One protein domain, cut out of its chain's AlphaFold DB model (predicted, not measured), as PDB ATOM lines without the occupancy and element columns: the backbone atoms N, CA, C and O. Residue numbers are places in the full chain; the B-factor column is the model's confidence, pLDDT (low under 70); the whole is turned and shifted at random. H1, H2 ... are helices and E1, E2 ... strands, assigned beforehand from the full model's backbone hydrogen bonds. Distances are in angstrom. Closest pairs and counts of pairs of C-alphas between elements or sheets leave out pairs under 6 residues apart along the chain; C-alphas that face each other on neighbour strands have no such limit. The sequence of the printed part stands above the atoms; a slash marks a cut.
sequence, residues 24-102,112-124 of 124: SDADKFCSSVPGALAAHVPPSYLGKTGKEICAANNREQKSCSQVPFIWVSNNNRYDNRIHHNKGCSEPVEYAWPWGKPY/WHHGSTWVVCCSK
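This is residues 24 to 102 and 112 to 124 of the 124 residues of an uncharacterized protein of Okeania sp. SIO3C4 (UniProt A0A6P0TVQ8). Little regular structure: a body mostly of loops, with two small antiparallel sheets, E1-E4 and the hairpin E2-E3, one after the other along the longest axis, and H2 packed on E1-E4. The 92 printed residues, 26 in named elements, hold H1, H2, E1, E2, E3, E4 in order; the class is mixed. The whole is compact, radius of gyration of the C-alphas 12.2 A, spanning 37 by 27 by 20 A.

H1 is residues 24 to 28, from C-alpha 24 at (-49.031, 25.346, -8.384); H2 is 50 to 55. E1 is 63 to 66, E2 69 to 73, 12.6 A long, E3 77 to 79, E4 121 to 123.

In H1 and H2 every O i to N i+4 pair is within hydrogen-bond range. The closest C-alphas of H2 and E1, Lys 51 and Cys 64, are 5.1 A apart. Within hydrogen-bond range are N 63 of E1 and O 123 of E4, 2.9 A, and N 71 and O 79 in the hairpin E2-E3, 3.0 A.

Residues 103 to 111 are cut out; C-alphas 102 and 112 are 11.5 A apart. H1 to H2 is a long link. pLDDT is under 70 at residues 72 to 83, 101 to 102 and 112 to 115.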
ATOM      1  N   SER A  24     -48.911  26.771  -8.706       81.81
ATOM      2  CA  SER A  24     -49.031  25.346  -8.384       81.81
ATOM      3  C   SER A  24     -48.043  24.498  -9.180       81.81
ATOM      4  O   SER A  24     -47.456  23.575  -8.626       81.81
ATOM      5  N   ASP A  25     -47.813  24.827 -10.452       81.50
ATOM      6  CA  ASP A  25     -46.797  24.145 -11.254       81.50
ATOM      7  C   ASP A  25     -45.391  24.495 -10.774       81.50
ATOM      8  O   ASP A  25     -44.592  23.589 -10.564       81.50
ATOM      9  N   ALA A  26     -45.116  25.779 -10.511       82.88
ATOM     10  CA  ALA A  26     -43.843  26.246  -9.962       82.88
ATOM     11  C   ALA A  26     -43.468  25.504  -8.660       82.88
ATOM     12  O   ALA A  26     -42.323  25.093  -8.485       82.88
ATOM     13  N   ASP A  27     -44.441  25.258  -7.778       87.69
ATOM     14  CA  ASP A  27     -44.228  24.523  -6.524       87.69
ATOM     15  C   ASP A  27     -43.849  23.053  -6.723       87.69
ATOM     16  O   ASP A  27     -43.078  22.515  -5.926       87.69
ATOM     17  N   LYS A  28     -44.301  22.404  -7.804       86.44
ATOM     18  CA  LYS A  28     -43.898  21.021  -8.126       86.44
ATOM     19  C   LYS A  28     -42.400  20.922  -8.411       86.44
ATOM     20  O   LYS A  28     -41.797  19.897  -8.124       86.44
ATOM     21  N   PHE A  29     -41.776  21.983  -8.921       85.81
ATOM     22  CA  PHE A  29     -40.325  22.008  -9.132       85.81
ATOM     23  C   PHE A  29     -39.542  22.213  -7.830       85.81
ATOM     24  O   PHE A  29     -38.345  21.943  -7.790       85.81
ATOM     25  N   CYS A  30     -40.213  22.636  -6.756       89.12
ATOM     26  CA  CYS A  30     -39.618  22.792  -5.433       89.12
ATOM     27  C   CYS A  30     -39.798  21.569  -4.527       89.12
ATOM     28  O   CYS A  30     -39.147  21.492  -3.486       89.12
ATOM     29  N   SER A  31     -40.631  20.600  -4.918       85.69
ATOM     30  CA  SER A  31     -41.067  19.505  -4.043       85.69
ATOM     31  C   SER A  31     -39.975  18.497  -3.675       85.69
ATOM     32  O   SER A  31     -40.207  17.645  -2.823       85.69
ATOM     33  N   SER A  32     -38.794  18.566  -4.298       85.38
ATOM     34  CA  SER A  32     -37.628  17.762  -3.909       85.38
ATOM     35  C   SER A  32     -37.038  18.171  -2.554       85.38
ATOM     36  O   SER A  32     -36.299  17.387  -1.962       85.38
ATOM     37  N   VAL A  33     -37.372  19.361  -2.038       85.88
ATOM     38  CA  VAL A  33     -36.969  19.825  -0.705       85.88
ATOM     39  C   VAL A  33     -38.216  19.993   0.175       85.88
ATOM     40  O   VAL A  33     -39.096  20.793  -0.159       85.88
ATOM     41  N   PRO A  34     -38.318  19.281   1.315       88.44
ATOM     42  CA  PRO A  34     -39.467  19.391   2.208       88.44
ATOM     43  C   PRO A  34     -39.720  20.830   2.669       88.44
ATOM     44  O   PRO A  34     -38.830  21.502   3.184       88.44
ATOM     45  N   GLY A  35     -40.954  21.304   2.493       87.69
ATOM     46  CA  GLY A  35     -41.367  22.649   2.907       87.69
ATOM     47  C   GLY A  35     -40.854  23.793   2.023       87.69
ATOM     48  O   GLY A  35     -41.148  24.952   2.330       87.69
ATOM     49  N   ALA A  36     -40.128  23.499   0.939       91.50
ATOM     50  CA  ALA A  36     -39.731  24.505  -0.033       91.50
ATOM     51  C   ALA A  36     -40.895  24.858  -0.969       91.50
ATOM     52  O   ALA A  36     -41.615  23.987  -1.457       91.50
ATOM     53  N   LEU A  37     -41.059  26.149  -1.243       92.69
ATOM     54  CA  LEU A  37     -42.070  26.688  -2.148       92.69
ATOM     55  C   LEU A  37     -41.421  27.670  -3.120       92.69
ATOM     56  O   LEU A  37     -40.473  28.373  -2.769       92.69
ATOM     57  N   ALA A  38     -41.974  27.767  -4.324       90.62
ATOM     58  CA  ALA A  38     -41.551  28.756  -5.300       90.62
ATOM     59  C   ALA A  38     -41.814  30.174  -4.765       90.62
ATOM     60  O   ALA A  38     -42.932  30.489  -4.337       90.62
ATOM     61  N   ALA A  39     -40.803  31.038  -4.800       91.19
ATOM     62  CA  ALA A  39     -40.963  32.462  -4.551       91.19
ATOM     63  C   ALA A  39     -41.541  33.160  -5.785       91.19
ATOM     64  O   ALA A  39     -41.204  32.838  -6.922       91.19
ATOM     65  N   HIS A  40     -42.405  34.147  -5.554       86.44
ATOM     66  CA  HIS A  40     -42.796  35.077  -6.606       86.44
ATOM     67  C   HIS A  40     -41.713  36.148  -6.734       86.44
ATOM     68  O   HIS A  40     -41.469  36.891  -5.784       86.44
ATOM     69  N   VAL A  41     -41.057  36.206  -7.890       86.31
ATOM     70  CA  VAL A  41     -39.919  37.098  -8.122       86.31
ATOM     71  C   VAL A  41     -40.380  38.250  -9.009       86.31
ATOM     72  O   VAL A  41     -40.675  37.993 -10.168       86.31
ATOM     73  N   PRO A  42     -40.493  39.501  -8.527       83.25
ATOM     74  CA  PRO A  42     -40.821  40.645  -9.381       83.25
ATOM     75  C   PRO A  42     -39.658  40.989 -10.335       83.25
ATOM     76  O   PRO A  42     -38.514  40.635 -10.045       83.25
ATOM     77  N   PRO A  43     -39.887  41.736 -11.437       80.38
ATOM     78  CA  PRO A  43     -38.825  42.081 -12.389       80.38
ATOM     79  C   PRO A  43     -37.696  42.900 -11.750       80.38
ATOM     80  O   PRO A  43     -36.556  42.842 -12.196       80.38
ATOM     81  N   SER A  44     -37.989  43.623 -10.663       84.19
ATOM     82  CA  SER A  44     -37.000  44.370  -9.876       84.19
ATOM     83  C   SER A  44     -35.922  43.490  -9.231       84.19
ATOM     84  O   SER A  44     -34.924  44.011  -8.739       84.19
ATOM     85  N   TYR A  45     -36.116  42.169  -9.190       85.38
ATOM     86  CA  TYR A  45     -35.153  41.214  -8.638       85.38
ATOM     87  C   TYR A  45     -34.246  40.608  -9.719       85.38
ATOM     88  O   TYR A  45     -33.460  39.711  -9.423       85.38
ATOM     89  N   LEU A  46     -34.324  41.107 -10.956       85.31
ATOM     90  CA  LEU A  46     -33.433  40.746 -12.052       85.31
ATOM     91  C   LEU A  46     -31.956  40.829 -11.625       85.31
ATOM     92  O   LEU A  46     -31.498  41.866 -11.148       85.31
ATOM     93  N   GLY A  47     -31.218  39.729 -11.795       85.69
ATOM     94  CA  GLY A  47     -29.793  39.642 -11.466       85.69
ATOM     95  C   GLY A  47     -29.490  39.403  -9.983       85.69
ATOM     96  O   GLY A  47     -28.328  39.202  -9.636       85.69
ATOM     97  N   LYS A  48     -30.504  39.365  -9.107       93.31
ATOM     98  CA  LYS A  48     -30.326  38.937  -7.715       93.31
ATOM     99  C   LYS A  48     -30.098  37.434  -7.630       93.31
ATOM    100  O   LYS A  48     -30.568  36.658  -8.459       93.31
ATOM    101  N   THR A  49     -29.401  37.018  -6.587       96.06
ATOM    102  CA  THR A  49     -29.185  35.611  -6.251       96.06
ATOM    103  C   THR A  49     -30.418  34.991  -5.594       96.06
ATOM    104  O   THR A  49     -31.249  35.687  -5.007       96.06
ATOM    105  N   GLY A  50     -30.520  33.659  -5.614       93.81
ATOM    106  CA  GLY A  50     -31.588  32.946  -4.901       93.81
ATOM    107  C   GLY A  50     -31.636  33.287  -3.403       93.81
ATOM    108  O   GLY A  50     -32.719  33.444  -2.842       93.81
ATOM    109  N   LYS A  51     -30.474  33.485  -2.763       96.38
ATOM    110  CA  LYS A  51     -30.372  33.931  -1.361       96.38
ATOM    111  C   LYS A  51     -31.023  35.291  -1.130       96.38
ATOM    112  O   LYS A  51     -31.825  35.428  -0.212       96.38
ATOM    113  N   GLU A  52     -30.701  36.280  -1.958       95.69
ATOM    114  CA  GLU A  52     -31.270  37.626  -1.837       95.69
ATOM    115  C   GLU A  52     -32.777  37.622  -2.104       95.69
ATOM    116  O   GLU A  52     -33.535  38.291  -1.401       95.69
ATOM    117  N   ILE A  53     -33.216  36.834  -3.088       94.25
ATOM    118  CA  ILE A  53     -34.630  36.681  -3.437       94.25
ATOM    119  C   ILE A  53     -35.408  36.055  -2.276       94.25
ATOM    120  O   ILE A  53     -36.447  36.589  -1.891       94.25
ATOM    121  N   CYS A  54     -34.915  34.962  -1.686       94.25
ATOM    122  CA  CYS A  54     -35.584  34.319  -0.554       94.25
ATOM    123  C   CYS A  54     -35.561  35.194   0.704       94.25
ATOM    124  O   CYS A  54     -36.589  35.324   1.366       94.25
ATOM    125  N   ALA A  55     -34.458  35.889   0.998       93.69
ATOM    126  CA  ALA A  55     -34.399  36.823   2.124       93.69
ATOM    127  C   ALA A  55     -35.463  37.936   2.004       93.69
ATOM    128  O   ALA A  55     -36.129  38.293   2.985       93.69
ATOM    129  N   ALA A  56     -35.680  38.428   0.781       89.12
ATOM    130  CA  ALA A  56     -36.665  39.453   0.456       89.12
ATOM    131  C   ALA A  56     -38.067  38.899   0.112       89.12
ATOM    132  O   ALA A  56     -38.949  39.666  -0.273       89.12
ATOM    133  N   ASN A  57     -38.295  37.587   0.234       83.88
ATOM    134  CA  ASN A  57     -39.597  36.964  -0.003       83.88
ATOM    135  C   ASN A  57     -40.580  37.376   1.100       83.88
ATOM    136  O   ASN A  57     -40.249  37.314   2.279       83.88
ATOM    137  N   ASN A  58     -41.811  37.753   0.757       75.44
ATOM    138  CA  ASN A  58     -42.796  38.222   1.747       75.44
ATOM    139  C   ASN A  58     -43.383  37.102   2.628       75.44
ATOM    140  O   ASN A  58     -44.206  37.369   3.499       75.44
ATOM    141  N   ARG A  59     -42.989  35.845   2.397       79.19
ATOM    142  CA  ARG A  59     -43.422  34.681   3.179       79.19
ATOM    143  C   ARG A  59     -42.378  34.284   4.227       79.19
ATOM    144  O   ARG A  59     -41.258  34.789   4.234       79.19
ATOM    145  N   GLU A  60     -42.742  33.332   5.085       84.50
ATOM    146  CA  GLU A  60     -41.842  32.742   6.089       84.50
ATOM    147  C   GLU A  60     -40.640  32.010   5.472       84.50
ATOM    148  O   GLU A  60     -39.651  31.771   6.156       84.50
ATOM    149  N   GLN A  61     -40.713  31.636   4.191       88.88
ATOM    150  CA  GLN A  61     -39.618  30.967   3.502       88.88
ATOM    151  C   GLN A  61     -38.513  31.963   3.122       88.88
ATOM    152  O   GLN A  61     -38.567  32.577   2.050       88.88
ATOM    153  N   LYS A  62     -37.535  32.120   4.020       92.19
ATOM    154  CA  LYS A  62     -36.424  33.075   3.913       92.19
ATOM    155  C   LYS A  62     -35.117  32.466   3.412       92.19
ATOM    156  O   LYS A  62     -34.232  33.201   2.976       92.19
ATOM    157  N   SER A  63     -35.011  31.144   3.422       94.12
ATOM    158  CA  SER A  63     -33.798  30.411   3.069       94.12
ATOM    159  C   SER A  63     -33.895  29.879   1.642       94.12
ATOM    160  O   SER A  63     -34.891  29.267   1.275       94.12
ATOM    161  N   CYS A  64     -32.876  30.103   0.810       95.50
ATOM    162  CA  CYS A  64     -32.842  29.516  -0.532       95.50
ATOM    163  C   CYS A  64     -32.446  28.042  -0.461       95.50
ATOM    164  O   CYS A  64     -31.396  27.717   0.094       95.50
ATOM    165  N   SER A  65     -33.264  27.170  -1.053       94.75
ATOM    166  CA  SER A  65     -33.016  25.726  -1.094       94.75
ATOM    167  C   SER A  65     -32.448  25.275  -2.438       94.75
ATOM    168  O   SER A  65     -31.507  24.489  -2.479       94.75
ATOM    169  N   GLN A  66     -33.022  25.756  -3.544       93.38
ATOM    170  CA  GLN A  66     -32.619  25.385  -4.903       93.38
ATOM    171  C   GLN A  66     -33.133  26.399  -5.926       93.38
ATOM    172  O   GLN A  66     -34.113  27.104  -5.675       93.38
ATOM    173  N   VAL A  67     -32.491  26.441  -7.095       93.00
ATOM    174  CA  VAL A  67     -32.909  27.281  -8.227       93.00
ATOM    175  C   VAL A  67     -33.021  26.429  -9.502       93.00
ATOM    176  O   VAL A  67     -32.153  26.494 -10.381       93.00
ATOM    177  N   PRO A  68     -34.041  25.551  -9.592       89.44
ATOM    178  CA  PRO A  68     -34.266  24.710 -10.760       89.44
ATOM    179  C   PRO A  68     -34.538  25.521 -12.027       89.44
ATOM    180  O   PRO A  68     -35.244  26.532 -12.013       89.44
ATOM    181  N   PHE A  69     -33.998  25.031 -13.134       86.12
ATOM    182  CA  PHE A  69     -34.304  25.498 -14.473       86.12
ATOM    183  C   PHE A  69     -35.549  24.798 -15.009       86.12
ATOM    184  O   PHE A  69     -35.716  23.588 -14.863       86.12
ATOM    185  N   ILE A  70     -36.406  25.568 -15.668       79.81
ATOM    186  CA  ILE A  70     -37.584  25.075 -16.364       79.81
ATOM    187  C   ILE A  70     -37.479  25.482 -17.816       79.81
ATOM    188  O   ILE A  70     -37.341  26.664 -18.151       79.81
ATOM    189  N   TRP A  71     -37.616  24.483 -18.674       74.88
ATOM    190  CA  TRP A  71     -37.790  24.684 -20.091       74.88
ATOM    191  C   TRP A  71     -39.261  24.657 -20.467       74.88
ATOM    192  O   TRP A  71     -39.941  23.674 -20.181       74.88
ATOM    193  N   VAL A  72     -39.758  25.701 -21.129       65.81
ATOM    194  CA  VAL A  72     -41.134  25.727 -21.644       65.81
ATOM    195  C   VAL A  72     -41.084  25.529 -23.154       65.81
ATOM    196  O   VAL A  72     -40.935  26.480 -23.920       65.81
ATOM    197  N   SER A  73     -41.190  24.278 -23.597       56.19
ATOM    198  CA  SER A  73     -41.081  23.937 -25.011       56.19
ATOM    199  C   SER A  73     -42.242  24.484 -25.844       56.19
ATOM    200  O   SER A  73     -43.356  24.720 -25.375       56.19
ATOM    201  N   ASN A  74     -41.970  24.628 -27.137       49.47
ATOM    202  CA  ASN A  74     -42.882  25.081 -28.189       49.47
ATOM    203  C   ASN A  74     -44.199  24.295 -28.334       49.47
ATOM    204  O   ASN A  74     -45.164  24.822 -28.877       49.47
ATOM    205  N   ASN A  75     -44.258  23.055 -27.850       54.72
ATOM    206  CA  ASN A  75     -45.483  22.255 -27.768       54.72
ATOM    207  C   ASN A  75     -46.302  22.540 -26.500       54.72
ATOM    208  O   ASN A  75     -47.179  21.746 -26.154       54.72
ATOM    209  N   ASN A  76     -46.001  23.636 -25.802       53.12
ATOM    210  CA  ASN A  76     -46.668  24.017 -24.574       53.12
ATOM    211  C   ASN A  76     -46.523  22.953 -23.466       53.12
ATOM    212  O   ASN A  76     -47.474  22.612 -22.763       53.12
ATOM    213  N   ARG A  77     -45.320  22.395 -23.313       56.56
ATOM    214  CA  ARG A  77     -44.986  21.467 -22.223       56.56
ATOM    215  C   ARG A  77     -43.771  21.963 -21.456       56.56
ATOM    216  O   ARG A  77     -42.976  22.745 -21.966       56.56
ATOM    217  N   TYR A  78     -43.652  21.501 -20.219       62.44
ATOM    218  CA  TYR A  78     -42.481  21.754 -19.391       62.44
ATOM    219  C   TYR A  78     -41.523  20.578 -19.512       62.44
ATOM    220  O   TYR A  78     -41.949  19.427 -19.392       62.44
ATOM    221  N   ASP A  79     -40.247  20.867 -19.723       57.94
ATOM    222  CA  ASP A  79     -39.184  19.876 -19.658       57.94
ATOM    223  C   ASP A  79     -38.139  20.299 -18.613       57.94
ATOM    224  O   ASP A  79     -37.747  21.463 -18.525       57.94
ATOM    225  N   ASN A  80     -37.712  19.347 -17.787       55.81
ATOM    226  CA  ASN A  80     -36.645  19.510 -16.799       55.81
ATOM    227  C   ASN A  80     -35.305  18.920 -17.282       55.81
ATOM    228  O   ASN A  80     -34.332  18.919 -16.529       55.81
ATOM    229  N   ARG A  81     -35.241  18.404 -18.519       51.44
ATOM    230  CA  ARG A  81     -34.072  17.700 -19.079       51.44
ATOM    231  C   ARG A  81     -32.896  18.602 -19.463       51.44
ATOM    232  O   ARG A  81     -31.834  18.085 -19.790       51.44
ATOM    233  N   ILE A  82     -33.046  19.928 -19.432       54.75
ATOM    234  CA  ILE A  82     -31.940  20.856 -19.714       54.75
ATOM    235  C   ILE A  82     -31.313  21.294 -18.382       54.75
ATOM    236  O   ILE A  82     -31.881  22.078 -17.627       54.75
ATOM    237  N   HIS A  83     -30.134  20.747 -18.082       57.19
ATOM    238  CA  HIS A  83     -29.493  20.736 -16.760       57.19
ATOM    239  C   HIS A  83     -28.786  22.041 -16.340       57.19
ATOM    240  O   HIS A  83     -27.698  21.995 -15.769       57.19
ATOM    241  N   HIS A  84     -29.373  23.214 -16.573       75.25
ATOM    242  CA  HIS A  84     -28.761  24.486 -16.155       75.25
ATOM    243  C   HIS A  84     -29.412  25.072 -14.896       75.25
ATOM    244  O   HIS A  84     -29.705  26.268 -14.829       75.25
ATOM    245  N   ASN A  85     -29.651  24.224 -13.889       85.75
ATOM    246  CA  ASN A  85     -30.010  24.691 -12.549       85.75
ATOM    247  C   ASN A  85     -28.919  25.633 -12.034       85.75
ATOM    248  O   ASN A  85     -27.735  25.390 -12.264       85.75
ATOM    249  N   LYS A  86     -29.322  26.676 -11.313       90.19
ATOM    250  CA  LYS A  86     -28.385  27.598 -10.669       90.19
ATOM    251  C   LYS A  86     -28.229  27.254  -9.191       90.19
ATOM    252  O   LYS A  86     -29.146  26.734  -8.543       90.19
ATOM    253  N   GLY A  87     -27.068  27.568  -8.636       91.88
ATOM    254  CA  GLY A  87     -26.862  27.617  -7.197       91.88
ATOM    255  C   GLY A  87     -27.555  28.824  -6.557       91.88
ATOM    256  O   GLY A  87     -27.771  29.862  -7.177       91.88
ATOM    257  N   CYS A  88     -27.845  28.737  -5.258       95.25
ATOM    258  CA  CYS A  88     -28.472  29.829  -4.505       95.25
ATOM    259  C   CYS A  88     -27.626  31.115  -4.409       95.25
ATOM    260  O   CYS A  88     -28.167  32.169  -4.077       95.25
ATOM    261  N   SER A  89     -26.317  31.036  -4.666       96.06
ATOM    262  CA  SER A  89     -25.407  32.195  -4.702       96.06
ATOM    263  C   SER A  89     -25.194  32.744  -6.118       96.06
ATOM    264  O   SER A  89     -24.450  33.703  -6.280       96.06
ATOM    265  N   GLU A  90     -25.792  32.132  -7.139       93.62
ATOM    266  CA  GLU A  90     -25.635  32.575  -8.521       93.62
ATOM    267  C   GLU A  90     -26.716  33.601  -8.888       93.62
ATOM    268  O   GLU A  90     -27.871  33.441  -8.476       93.62
ATOM    269  N   PRO A  91     -26.378  34.639  -9.674       92.69
ATOM    270  CA  PRO A  91     -27.351  35.597 -10.192       92.69
ATOM    271  C   PRO A  91     -28.450  34.916 -11.010       92.69
ATOM    272  O   PRO A  91     -28.163  34.123 -11.910       92.69
ATOM    273  N   VAL A  92     -29.710  35.255 -10.744       89.56
ATOM    274  CA  VAL A  92     -30.877  34.740 -11.465       89.56
ATOM    275  C   VAL A  92     -31.413  35.826 -12.392       89.56
ATOM    276  O   VAL A  92     -31.966  36.835 -11.960       89.56
ATOM    277  N   GLU A  93     -31.234  35.629 -13.695       84.94
ATOM    278  CA  GLU A  93     -31.556  36.647 -14.703       84.94
ATOM    279  C   GLU A  93     -33.007  36.540 -15.178       84.94
ATOM    280  O   GLU A  93     -33.670  37.529 -15.437       84.94
ATOM    281  N   TYR A  94     -33.557  35.338 -15.277       81.94
ATOM    282  CA  TYR A  94     -34.880  35.152 -15.872       81.94
ATOM    283  C   TYR A  94     -35.726  34.279 -14.962       81.94
ATOM    284  O   TYR A  94     -36.023  33.132 -15.280       81.94
ATOM    285  N   ALA A  95     -36.039  34.806 -13.779       85.50
ATOM    286  CA  ALA A  95     -36.823  34.088 -12.788       85.50
ATOM    287  C   ALA A  95     -38.308  34.013 -13.174       85.50
ATOM    288  O   ALA A  95     -38.870  34.921 -13.800       85.50
ATOM    289  N   TRP A  96     -38.962  32.938 -12.751       87.00
ATOM    290  CA  TRP A  96     -40.409  32.801 -12.801       87.00
ATOM    291  C   TRP A  96     -41.063  33.904 -11.946       87.00
ATOM    292  O   TRP A  96     -40.577  34.177 -10.844       87.00
ATOM    293  N   PRO A  97     -42.164  34.538 -12.396       78.50
ATOM    294  CA  PRO A  97     -43.006  34.182 -13.547       78.50
ATOM    295  C   PRO A  97     -42.639  34.846 -14.879       78.50
ATOM    296  O   PRO A  97     -43.292  34.566 -15.879       78.50
ATOM    297  N   TRP A  98     -41.631  35.717 -14.920       76.88
ATOM    298  CA  TRP A  98     -41.352  36.533 -16.108       76.88
ATOM    299  C   TRP A  98     -40.612  35.755 -17.191       76.88
ATOM    300  O   TRP A  98     -40.958  35.841 -18.368       76.88
ATOM    301  N   GLY A  99     -39.604  34.972 -16.792       74.06
ATOM    302  CA  GLY A  99     -38.719  34.299 -17.741       74.06
ATOM    303  C   GLY A  99     -37.992  35.285 -18.665       74.06
ATOM    304  O   GLY A  99     -37.926  36.488 -18.408       74.06
ATOM    305  N   LYS A 100     -37.378  34.764 -19.733       71.19
ATOM    306  CA  LYS A 100     -36.603  35.587 -20.670       71.19
ATOM    307  C   LYS A 100     -37.505  36.212 -21.751       71.19
ATOM    308  O   LYS A 100     -38.144  35.444 -22.490       71.19
ATOM    309  N   PRO A 101     -37.535  37.558 -21.888       59.94
ATOM    310  CA  PRO A 101     -38.224  38.229 -22.988       59.94
ATOM    311  C   PRO A 101     -37.451  38.011 -24.298       59.94
ATOM    312  O   PRO A 101     -36.221  38.045 -24.307       59.94
ATOM    313  N   TYR A 102     -38.157  37.779 -25.405       56.12
ATOM    314  CA  TYR A 102     -37.552  37.621 -26.733       56.12
ATOM    315  C   TYR A 102     -38.353  38.397 -27.777       56.12
ATOM    316  O   TYR A 102     -39.579  38.355 -27.762       56.12
ATOM    317  N   TRP A 112     -36.353  27.469 -31.415       38.72
ATOM    318  CA  TRP A 112     -37.564  26.853 -30.807       38.72
ATOM    319  C   TRP A 112     -37.410  26.343 -29.367       38.72
ATOM    320  O   TRP A 112     -38.361  25.902 -28.717       38.72
ATOM    321  N   HIS A 113     -36.196  26.454 -28.873       46.62
ATOM    322  CA  HIS A 113     -35.736  26.364 -27.514       46.62
ATOM    323  C   HIS A 113     -36.260  27.533 -26.624       46.62
ATOM    324  O   HIS A 113     -35.503  28.292 -26.017       46.62
ATOM    325  N   HIS A 114     -37.583  27.732 -26.600       55.78
ATOM    326  CA  HIS A 114     -38.260  28.901 -26.026       55.78
ATOM    327  C   HIS A 114     -38.484  28.797 -24.500       55.78
ATOM    328  O   HIS A 114     -38.496  27.720 -23.922       55.78
ATOM    329  N   GLY A 115     -38.706  29.934 -23.826       58.97
ATOM    330  CA  GLY A 115     -39.391  29.939 -22.523       58.97
ATOM    331  C   GLY A 115     -38.597  29.498 -21.293       58.97
ATOM    332  O   GLY A 115     -39.209  29.205 -20.272       58.97
ATOM    333  N   SER A 116     -37.266  29.494 -21.355       72.81
ATOM    334  CA  SER A 116     -36.416  29.241 -20.191       72.81
ATOM    335  C   SER A 116     -36.725  30.174 -19.023       72.81
ATOM    336  O   SER A 116     -36.704  31.404 -19.180       72.81
ATOM    337  N   THR A 117     -36.937  29.596 -17.850       81.25
ATOM    338  CA  THR A 117     -37.070  30.343 -16.605       81.25
ATOM    339  C   THR A 117     -36.440  29.576 -15.453       81.25
ATOM    340  O   THR A 117     -36.355  28.350 -15.493       81.25
ATOM    341  N   TRP A 118     -35.999  30.284 -14.420       88.19
ATOM    342  CA  TRP A 118     -35.583  29.661 -13.165       88.19
ATOM    343  C   TRP A 118     -36.655  29.851 -12.105       88.19
ATOM    344  O   TRP A 118     -37.147  30.959 -11.892       88.19
ATOM    345  N   VAL A 119     -36.991  28.783 -11.394       90.44
ATOM    346  CA  VAL A 119     -37.839  28.879 -10.206       90.44
ATOM    347  C   VAL A 119     -36.942  28.964  -8.990       90.44
ATOM    348  O   VAL A 119     -36.095  28.108  -8.779       90.44
ATOM    349  N   VAL A 120     -37.121  30.003  -8.181       93.38
ATOM    350  CA  VAL A 120     -36.404  30.141  -6.912       93.38
ATOM    351  C   VAL A 120     -37.223  29.450  -5.831       93.38
ATOM    352  O   VAL A 120     -38.316  29.908  -5.500       93.38
ATOM    353  N   CYS A 121     -36.711  28.348  -5.294       94.44
ATOM    354  CA  CYS A 121     -37.362  27.599  -4.228       94.44
ATOM    355  C   CYS A 121     -36.820  28.042  -2.874       94.44
ATOM    356  O   CYS A 121     -35.630  27.876  -2.588       94.44
ATOM    357  N   CYS A 122     -37.707  28.573  -2.040       94.62
ATOM    358  CA  CYS A 122     -37.382  29.019  -0.697       94.62
ATOM    359  C   CYS A 122     -37.994  28.075   0.340       94.62
ATOM    360  O   CYS A 122     -39.163  27.706   0.219       94.62
ATOM    361  N   SER A 123     -37.243  27.746   1.386       92.88
ATOM    362  CA  SER A 123     -37.699  27.074   2.605       92.88
ATOM    363  C   SER A 123     -37.645  28.030   3.796       92.88
ATOM    364  O   SER A 123     -37.141  29.150   3.683       92.88
ATOM    365  N   LYS A 124     -38.180  27.589   4.939       89.56
ATOM    366  CA  LYS A 124     -37.878  28.228   6.227       89.56
ATOM    367  C   LYS A 124     -36.364  28.232   6.451       89.56
ATOM    368  O   LYS A 124     -35.715  27.251   6.015       89.56
TER     369      LYS A 124